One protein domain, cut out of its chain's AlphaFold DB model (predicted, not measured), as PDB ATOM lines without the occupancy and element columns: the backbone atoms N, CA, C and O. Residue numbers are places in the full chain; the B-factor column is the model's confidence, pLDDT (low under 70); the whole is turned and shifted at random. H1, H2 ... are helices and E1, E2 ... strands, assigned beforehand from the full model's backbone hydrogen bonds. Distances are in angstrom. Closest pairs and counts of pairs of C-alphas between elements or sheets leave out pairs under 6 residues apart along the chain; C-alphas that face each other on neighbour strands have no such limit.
ATOM      1  N   SER A  84     305.769 263.305 150.255       92.44
ATOM      2  CA  SER A  84     307.000 262.511 150.254       92.44
ATOM      3  C   SER A  84     307.462 262.206 151.679       92.44
ATOM      4  O   SER A  84     307.246 263.007 152.586       92.44
ATOM      5  N   GLU A  85     308.196 261.108 151.862       93.69
ATOM      6  CA  GLU A  85     308.807 260.740 153.153       93.69
ATOM      7  C   GLU A  85     309.672 261.863 153.745       93.69
ATOM      8  O   GLU A  85     309.662 262.116 154.944       93.69
ATOM      9  N   SER A  86     310.354 262.634 152.894       93.62
ATOM     10  CA  SER A  86     311.123 263.807 153.326       93.62
ATOM     11  C   SER A  86     310.270 264.942 153.904       93.62
ATOM     12  O   SER A  86     310.774 265.725 154.706       93.62
ATOM     13  N   VAL A  87     309.009 265.075 153.485       93.75
ATOM     14  CA  VAL A  87     308.067 266.052 154.049       93.75
ATOM     15  C   VAL A  87     307.504 265.524 155.361       93.75
ATOM     16  O   VAL A  87     307.492 266.273 156.331       93.75
ATOM     17  N   LYS A  88     307.128 264.238 155.414       95.06
ATOM     18  CA  LYS A  88     306.664 263.591 156.651       95.06
ATOM     19  C   LYS A  88     307.697 263.719 157.761       95.06
ATOM     20  O   LYS A  88     307.403 264.319 158.781       95.06
ATOM     21  N   SER A  89     308.940 263.321 157.489       95.56
ATOM     22  CA  SER A  89     310.030 263.385 158.465       95.56
ATOM     23  C   SER A  89     310.306 264.804 158.980       95.56
ATOM     24  O   SER A  89     310.649 264.983 160.146       95.56
ATOM     25  N   LYS A  90     310.133 265.838 158.143       94.38
ATOM     26  CA  LYS A  90     310.257 267.236 158.594       94.38
ATOM     27  C   LYS A  90     309.146 267.626 159.563       94.38
ATOM     28  O   LYS A  90     309.437 268.251 160.574       94.38
ATOM     29  N   ILE A  91     307.909 267.263 159.240       95.94
ATOM     30  CA  ILE A  91     306.739 267.562 160.068       95.94
ATOM     31  C   ILE A  91     306.804 266.780 161.384       95.94
ATOM     32  O   ILE A  91     306.569 267.346 162.442       95.94
ATOM     33  N   GLU A  92     307.165 265.498 161.334       95.62
ATOM     34  CA  GLU A  92     307.353 264.655 162.520       95.62
ATOM     35  C   GLU A  92     308.409 265.243 163.451       95.62
ATOM     36  O   GLU A  92     308.153 265.405 164.640       95.62
ATOM     37  N   LYS A  93     309.554 265.664 162.902       95.81
ATOM     38  CA  LYS A  93     310.595 266.330 163.683       95.81
ATOM     39  C   LYS A  93     310.096 267.618 164.347       95.81
ATOM     40  O   LYS A  93     310.411 267.872 165.502       95.81
ATOM     41  N   GLU A  94     309.314 268.427 163.639       95.88
ATOM     42  CA  GLU A  94     308.739 269.655 164.198       95.88
ATOM     43  C   GLU A  94     307.762 269.357 165.349       95.88
ATOM     44  O   GLU A  94     307.789 270.022 166.383       95.88
ATOM     45  N   LEU A  95     306.950 268.304 165.219       96.38
ATOM     46  CA  LEU A  95     306.056 267.836 166.281       96.38
ATOM     47  C   LEU A  95     306.823 267.291 167.498       96.38
ATOM     48  O   LEU A  95     306.408 267.532 168.636       96.38
ATOM     49  N   GLU A  96     307.939 266.593 167.274       96.25
ATOM     50  CA  GLU A  96     308.854 266.145 168.331       96.25
ATOM     51  C   GLU A  96     309.485 267.333 169.070       96.25
ATOM     52  O   GLU A  96     309.472 267.365 170.303       96.25
ATOM     53  N   ASP A  97     309.974 268.335 168.333       96.44
ATOM     54  CA  ASP A  97     310.590 269.545 168.887       96.44
ATOM     55  C   ASP A  97     309.583 270.350 169.737       96.44
ATOM     56  O   ASP A  97     309.924 270.846 170.816       96.44
ATOM     57  N   ILE A  98     308.318 270.419 169.302       96.38
ATOM     58  CA  ILE A  98     307.204 271.039 170.044       96.38
ATOM     59  C   ILE A  98     306.792 270.208 171.272       96.38
ATOM     60  O   ILE A  98     306.166 270.743 172.191       96.38
ATOM     61  N   LYS A  99     307.152 268.918 171.316       94.50
ATOM     62  CA  LYS A  99     306.648 267.929 172.281       94.50
ATOM     63  C   LYS A  99     305.124 267.844 172.239       94.50
ATOM     64  O   LYS A  99     304.451 268.038 173.253       94.50
ATOM     65  N   ALA A 100     304.587 267.594 171.044       92.75
ATOM     66  CA  ALA A 100     303.152 267.495 170.812       92.75
ATOM     67  C   ALA A 100     302.469 266.584 171.861       92.75
ATOM     68  O   ALA A 100     302.893 265.445 172.056       92.75
ATOM     69  N   PRO A 101     301.397 267.044 172.531       93.69
ATOM     70  CA  PRO A 101     300.714 266.273 173.577       93.69
ATOM     71  C   PRO A 101     299.726 265.239 173.012       93.69
ATOM     72  O   PRO A 101     298.945 264.652 173.758       93.69
ATOM     73  N   ILE A 102     299.706 265.066 171.691       92.81
ATOM     74  CA  ILE A 102     298.797 264.187 170.965       92.81
ATOM     75  C   ILE A 102     299.571 263.379 169.930       92.81
ATOM     76  O   ILE A 102     300.600 263.820 169.418       92.81
ATOM     77  N   GLU A 103     299.027 262.223 169.574       91.44
ATOM     78  CA  GLU A 103     299.476 261.473 168.408       91.44
ATOM     79  C   GLU A 103     298.905 262.113 167.134       91.44
ATOM     80  O   GLU A 103     297.702 262.375 167.039       91.44
ATOM     81  N   VAL A 104     299.775 262.394 166.164       91.56
ATOM     82  CA  VAL A 104     299.413 263.061 164.911       91.56
ATOM     83  C   VAL A 104     299.412 262.059 163.760       91.56
ATOM     84  O   VAL A 104     300.446 261.531 163.363       91.56
ATOM     85  N   GLU A 105     298.238 261.848 163.168       91.06
ATOM     86  CA  GLU A 105     298.066 260.975 162.005       91.06
ATOM     87  C   GLU A 105     298.218 261.767 160.692       91.06
ATOM     88  O   GLU A 105     297.233 262.230 160.105       91.06
ATOM     89  N   LEU A 106     299.455 261.932 160.206       91.38
ATOM     90  CA  LEU A 106     299.740 262.702 158.980       91.38
ATOM     91  C   LEU A 106     299.012 262.168 157.738       91.38
ATOM     92  O   LEU A 106     298.558 262.957 156.914       91.38
ATOM     93  N   GLU A 107     298.823 260.852 157.634       89.00
ATOM     94  CA  GLU A 107     298.107 260.212 156.515       89.00
ATOM     95  C   GLU A 107     296.614 260.568 156.459       89.00
ATOM     96  O   GLU A 107     295.982 260.471 155.408       89.00
ATOM     97  N   LYS A 108     296.033 260.974 157.593       92.75
ATOM     98  CA  LYS A 108     294.631 261.409 157.697       92.75
ATOM     99  C   LYS A 108     294.490 262.930 157.710       92.75
ATOM    100  O   LYS A 108     293.388 263.436 157.921       92.75
ATOM    101  N   SER A 109     295.594 263.648 157.530       95.38
ATOM    102  CA  SER A 109     295.646 265.101 157.623       95.38
ATOM    103  C   SER A 109     295.712 265.735 156.239       95.38
ATOM    104  O   SER A 109     296.308 265.198 155.306       95.38
ATOM    105  N   THR A 110     295.129 266.920 156.113       95.88
ATOM    106  CA  THR A 110     295.276 267.744 154.916       95.88
ATOM    107  C   THR A 110     296.528 268.595 155.061       95.88
ATOM    108  O   THR A 110     296.633 269.402 155.982       95.88
ATOM    109  N   ILE A 111     297.484 268.424 154.146       96.69
ATOM    110  CA  ILE A 111     298.744 269.173 154.165       96.69
ATOM    111  C   ILE A 111     298.743 270.220 153.062       96.69
ATOM    112  O   ILE A 111     298.540 269.903 151.889       96.69
ATOM    113  N   TYR A 112     299.041 271.460 153.424       95.88
ATOM    114  CA  TYR A 112     299.193 272.574 152.501       95.88
ATOM    115  C   TYR A 112     300.648 273.015 152.477       95.88
ATOM    116  O   TYR A 112     301.289 273.149 153.517       95.88
ATOM    117  N   LYS A 113     301.178 273.264 151.280       94.31
ATOM    118  CA  LYS A 113     302.492 273.890 151.130       94.31
ATOM    119  C   LYS A 113     302.320 275.399 151.055       94.31
ATOM    120  O   LYS A 113     301.599 275.887 150.186       94.31
ATOM    121  N   VAL A 114     303.027 276.119 151.915       93.81
ATOM    122  CA  VAL A 114     303.096 277.585 151.899       93.81
ATOM    123  C   VAL A 114     304.528 278.036 151.615       93.81
ATOM    124  O   VAL A 114     305.424 277.207 151.447       93.81
ATOM    125  N   LYS A 115     304.753 279.350 151.497       89.38
ATOM    126  CA  LYS A 115     306.096 279.896 151.231       89.38
ATOM    127  C   LYS A 115     307.092 279.500 152.322       89.38
ATOM    128  O   LYS A 115     308.189 279.058 151.994       89.38
ATOM    129  N   ASP A 116     306.657 279.578 153.576       86.56
ATOM    130  CA  ASP A 116     307.525 279.442 154.748       86.56
ATOM    131  C   ASP A 116     307.408 278.081 155.450       86.56
ATOM    132  O   ASP A 116     307.808 277.938 156.596       86.56
ATOM    133  N   GLY A 117     306.882 277.053 154.771       92.19
ATOM    134  CA  GLY A 117     306.788 275.707 155.337       92.19
ATOM    135  C   GLY A 117     305.526 274.960 154.929       92.19
ATOM    136  O   GLY A 117     305.098 275.000 153.768       92.19
ATOM    137  N   TYR A 118     304.946 274.257 155.895       95.31
ATOM    138  CA  TYR A 118     303.748 273.450 155.720       95.31
ATOM    139  C   TYR A 118     302.694 273.842 156.748       95.31
ATOM    140  O   TYR A 118     303.013 274.290 157.842       95.31
ATOM    141  N   ILE A 119     301.433 273.664 156.375       97.12
ATOM    142  CA  ILE A 119     300.314 273.659 157.312       97.12
ATOM    143  C   ILE A 119     299.737 272.255 157.286       97.12
ATOM    144  O   ILE A 119     299.506 271.708 156.206       97.12
ATOM    145  N   VAL A 120     299.506 271.680 158.457       97.12
ATOM    146  CA  VAL A 120     298.955 270.337 158.619       97.12
ATOM    147  C   VAL A 120     297.663 270.456 159.400       97.12
ATOM    148  O   VAL A 120     297.684 270.759 160.590       97.12
ATOM    149  N   LEU A 121     296.542 270.233 158.724       97.25
ATOM    150  CA  LEU A 121     295.215 270.258 159.320       97.25
ATOM    151  C   LEU A 121     294.714 268.826 159.515       97.25
ATOM    152  O   LEU A 121     294.429 268.121 158.546       97.25
ATOM    153  N   GLY A 122     294.597 268.408 160.771       96.50
ATOM    154  CA  GLY A 122     293.991 267.141 161.159       96.50
ATOM    155  C   GLY A 122     292.571 267.304 161.702       96.50
ATOM    156  O   GLY A 122     291.997 268.391 161.739       96.50
ATOM    157  N   LYS A 123     291.995 266.198 162.183       96.06
ATOM    158  CA  LYS A 123     290.642 266.173 162.771       96.06
ATOM    159  C   LYS A 123     290.533 266.991 164.068       96.06
ATOM    160  O   LYS A 123     289.465 267.508 164.382       96.06
ATOM    161  N   ASN A 124     291.608 267.033 164.844       96.81
ATOM    162  CA  ASN A 124     291.664 267.582 166.201       96.81
ATOM    163  C   ASN A 124     292.920 268.436 166.432       96.81
ATOM    164  O   ASN A 124     293.262 268.721 167.577       96.81
ATOM    165  N   PHE A 125     293.638 268.795 165.367       98.06
ATOM    166  CA  PHE A 125     294.820 269.635 165.477       98.06
ATOM    167  C   PHE A 125     295.099 270.424 164.199       98.06
ATOM    168  O   PHE A 125     294.644 270.066 163.111       98.06
ATOM    169  N   LEU A 126     295.888 271.481 164.348       98.00
ATOM    170  CA  LEU A 126     296.464 272.263 163.268       98.00
ATOM    171  C   LEU A 126     297.905 272.607 163.640       98.00
ATOM    172  O   LEU A 126     298.127 273.297 164.630       98.00
ATOM    173  N   LEU A 127     298.872 272.141 162.851       97.81
ATOM    174  CA  LEU A 127     300.247 272.647 162.883       97.81
ATOM    175  C   LEU A 127     300.375 273.713 161.799       97.81
ATOM    176  O   LEU A 127     300.120 273.425 160.627       97.81
ATOM    177  N   ASP A 128     300.732 274.935 162.177       96.12
ATOM    178  CA  ASP A 128     300.944 276.008 161.214       96.12
ATOM    179  C   ASP A 128     302.410 276.165 160.799       96.12
ATOM    180  O   ASP A 128     303.327 275.599 161.383       96.12
ATOM    181  N   HIS A 129     302.627 276.997 159.785       93.81
ATOM    182  CA  HIS A 129     303.947 277.277 159.229       93.81
ATOM    183  C   HIS A 129     304.855 278.122 160.142       93.81
ATOM    184  O   HIS A 129     305.972 278.446 159.749       93.81
ATOM    185  N   LYS A 130     304.377 278.527 161.327       95.00
ATOM    186  CA  LYS A 130     305.132 279.290 162.330       95.00
ATOM    187  C   LYS A 130     305.551 278.412 163.515       95.00
ATOM    188  O   LYS A 130     306.028 278.947 164.516       95.00
ATOM    189  N   GLY A 131     305.372 277.093 163.427       95.56
ATOM    190  CA  GLY A 131     305.708 276.161 164.502       95.56
ATOM    191  C   GLY A 131     304.750 276.235 165.686       95.56
ATOM    192  O   GLY A 131     305.159 276.051 166.835       95.56
ATOM    193  N   ARG A 132     303.474 276.551 165.434       97.56
ATOM    194  CA  ARG A 132     302.415 276.512 166.448       97.56
ATOM    195  C   ARG A 132     301.516 275.320 166.195       97.56
ATOM    196  O   ARG A 132     300.928 275.192 165.120       97.56
ATOM    197  N   LEU A 133     301.380 274.475 167.209       98.31
ATOM    198  CA  LEU A 133     300.457 273.352 167.209       98.31
ATOM    199  C   LEU A 133     299.224 273.717 168.029       98.31
ATOM    200  O   LEU A 133     299.289 273.800 169.253       98.31
ATOM    201  N   PHE A 134     298.096 273.892 167.357       98.50
ATOM    202  CA  PHE A 134     296.789 274.018 167.983       98.50
ATOM    203  C   PHE A 134     296.160 272.632 168.105       98.50
ATOM    204  O   PHE A 134     296.099 271.900 167.124       98.50
ATOM    205  N   VAL A 135     295.664 272.280 169.286       98.31
ATOM    206  CA  VAL A 135     294.925 271.043 169.565       98.31
ATOM    207  C   VAL A 135     293.519 271.426 169.989       98.31
ATOM    208  O   VAL A 135     293.359 272.294 170.843       98.31
ATOM    209  N   PHE A 136     292.507 270.802 169.394       98.06
ATOM    210  CA  PHE A 136     291.113 271.185 169.590       98.06
ATOM    211  C   PHE A 136     290.139 270.004 169.576       98.06
ATOM    212  O   PHE A 136     290.413 268.941 169.024       98.06
ATOM    213  N   ASN A 137     288.961 270.196 170.173       97.00
ATOM    214  CA  ASN A 137     287.985 269.125 170.402       97.00
ATOM    215  C   ASN A 137     287.129 268.728 169.177       97.00
ATOM    216  O   ASN A 137     286.559 267.634 169.174       97.00
ATOM    217  N   LYS A 138     287.010 269.572 168.139       94.25
ATOM    218  CA  LYS A 138     286.189 269.280 166.945       94.25
ATOM    219  C   LYS A 138     286.775 269.834 165.635       94.25
ATOM    220  O   LYS A 138     287.344 270.923 165.654       94.25
ATOM    221  N   PRO A 139     286.568 269.164 164.481       93.56
ATOM    222  CA  PRO A 139     287.219 269.526 163.214       93.56
ATOM    223  C   PRO A 139     286.950 270.949 162.730       93.56
ATOM    224  O   PRO A 139     287.839 271.586 162.178       93.56
ATOM    225  N   GLN A 140     285.739 271.469 162.959       92.75
ATOM    226  CA  GLN A 140     285.343 272.795 162.477       92.75
ATOM    227  C   GLN A 140     286.212 273.915 163.062       92.75
ATOM    228  O   GLN A 140     286.333 274.970 162.452       92.75
ATOM    229  N   VAL A 141     286.827 273.690 164.226       95.12
ATOM    230  CA  VAL A 141     287.714 274.665 164.866       95.12
ATOM    231  C   VAL A 141     288.966 274.918 164.027       95.12
ATOM    232  O   VAL A 141     289.418 276.058 163.953       95.12
ATOM    233  N   GLY A 142     289.490 273.895 163.345       94.81
ATOM    234  CA  GLY A 142     290.671 274.034 162.495       94.81
ATOM    235  C   GLY A 142     290.472 275.052 161.369       94.81
ATOM    236  O   GLY A 142     291.341 275.889 161.143       94.81
ATOM    237  N   GLU A 143     289.297 275.054 160.738       91.00
ATOM    238  CA  GLU A 143     288.942 276.016 159.683       91.00
ATOM    239  C   GLU A 143     288.845 277.456 160.210       91.00
ATOM    240  O   GLU A 143     289.221 278.403 159.523       91.00
ATOM    241  N   ILE A 144     288.378 277.644 161.449       93.06
ATOM    242  CA  ILE A 144     288.311 278.978 162.062       93.06
ATOM    243  C   ILE A 144     289.725 279.461 162.408       93.06
ATOM    244  O   ILE A 144     290.073 280.602 162.112       93.06
ATOM    245  N   ILE A 145     290.572 278.588 162.966       95.88
ATOM    246  CA  ILE A 145     291.978 278.904 163.263       95.88
ATOM    247  C   ILE A 145     292.719 279.328 161.986       95.88
ATOM    248  O   ILE A 145     293.440 280.328 162.009       95.88
ATOM    249  N   LEU A 146     292.508 278.624 160.864       94.44
ATOM    250  CA  LEU A 146     293.151 278.919 159.576       94.44
ATOM    251  C   LEU A 146     292.971 280.371 159.108       94.44
ATOM    252  O   LEU A 146     293.856 280.893 158.428       94.44
TER     253      LEU A 146
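AT A GLANCE: This is residues 84 to 146 of the 152 residues of the protein "Ph1570 domain-containing protein" of Pyrococcus furiosus (strain ATCC 43587 / DSM 3638 / JCM 8422 / Vc1) (UniProt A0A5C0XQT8). A four-stranded antiparallel sheet stands in the middle, with a helix over each of its faces: the longer helix H1 crosses the strands on one face, and the short closing helix H2 runs along them on the other. The strands E1 to E4 fold back and forth in chain order through tight turns, while the long link of residues 99 to 109 leads from H1 to the edge strand E1. The printed part has 63 residues, with two named helices and four named strands in the order H1 E1 E2 E3 E4 H2, and the class is mixed, helices and strands. It is compact, with a radius of gyration of the C-alphas of 10.7 A, and its rounded outline spans 29 by 25 by 20 A.

IN THESE COORDINATES: Begin with the sheet: find C-alpha 110 at (295.276, 267.744, 154.916), where E1 begins its run of residues 110 to 114, 12.9 A long. E2, residues 117 to 121, covers 13.4 A, E3, residues 125 to 127, covers 6.7 A, and E4, residues 132 to 136, covers 12.9 A. Go back to C-alpha 85 at (308.807, 260.740, 153.153) for H1, residues 85 to 98, which is 19.8 A long. H2, residues 140 to 146, is 10.3 A long and ends at C-alpha 146 at (293.151, 278.919, 159.576).

HOW THE PARTS SIT: The sheet runs E1, E2, E3, E4 as a meander, each strand the antiparallel neighbour of the one before, with E1 and E4 as edge strands. In the hairpin E1 and E2, look for N 112 and O 119, 2.8 A apart, within hydrogen-bond range. In the hairpin E2 and E3, N 120 and O 127 are 2.9 A apart, and in the hairpin E3 and E4, N 126 and O 134 are 2.8 A apart, both within that range. H1 is on the sheet at a height of 10.0 A and runs across the strands, at 80 degrees to E2 on the local plane. It is only just over E2 and E4, with 3 of its C-alphas falling on each; its closest C-alphas to E4 are those of Ile 98 and Leu 133, 7.7 A apart. H2 is on the opposite face at a height of 7.9 A, over E3 and along the strands, at 10 degrees to E3 on the local plane. The closest C-alphas of H2 and E3 are those of Gly 142 and Leu 126, 6.1 A apart. H1 and H2 are apart. In H1 every O i to N i+4 pair is within hydrogen-bond range; in H2 it is 2 of 3.

THE WHOLE: The two C-alphas farthest apart are those of Ser 86 and Asn 137, at 29.2 A. The printed part has no cut; the link from H1 to E1, 11 residues, is long, and the other links are tight. The mean pLDDT of the printed part is 94.8, and no printed residue is under 70.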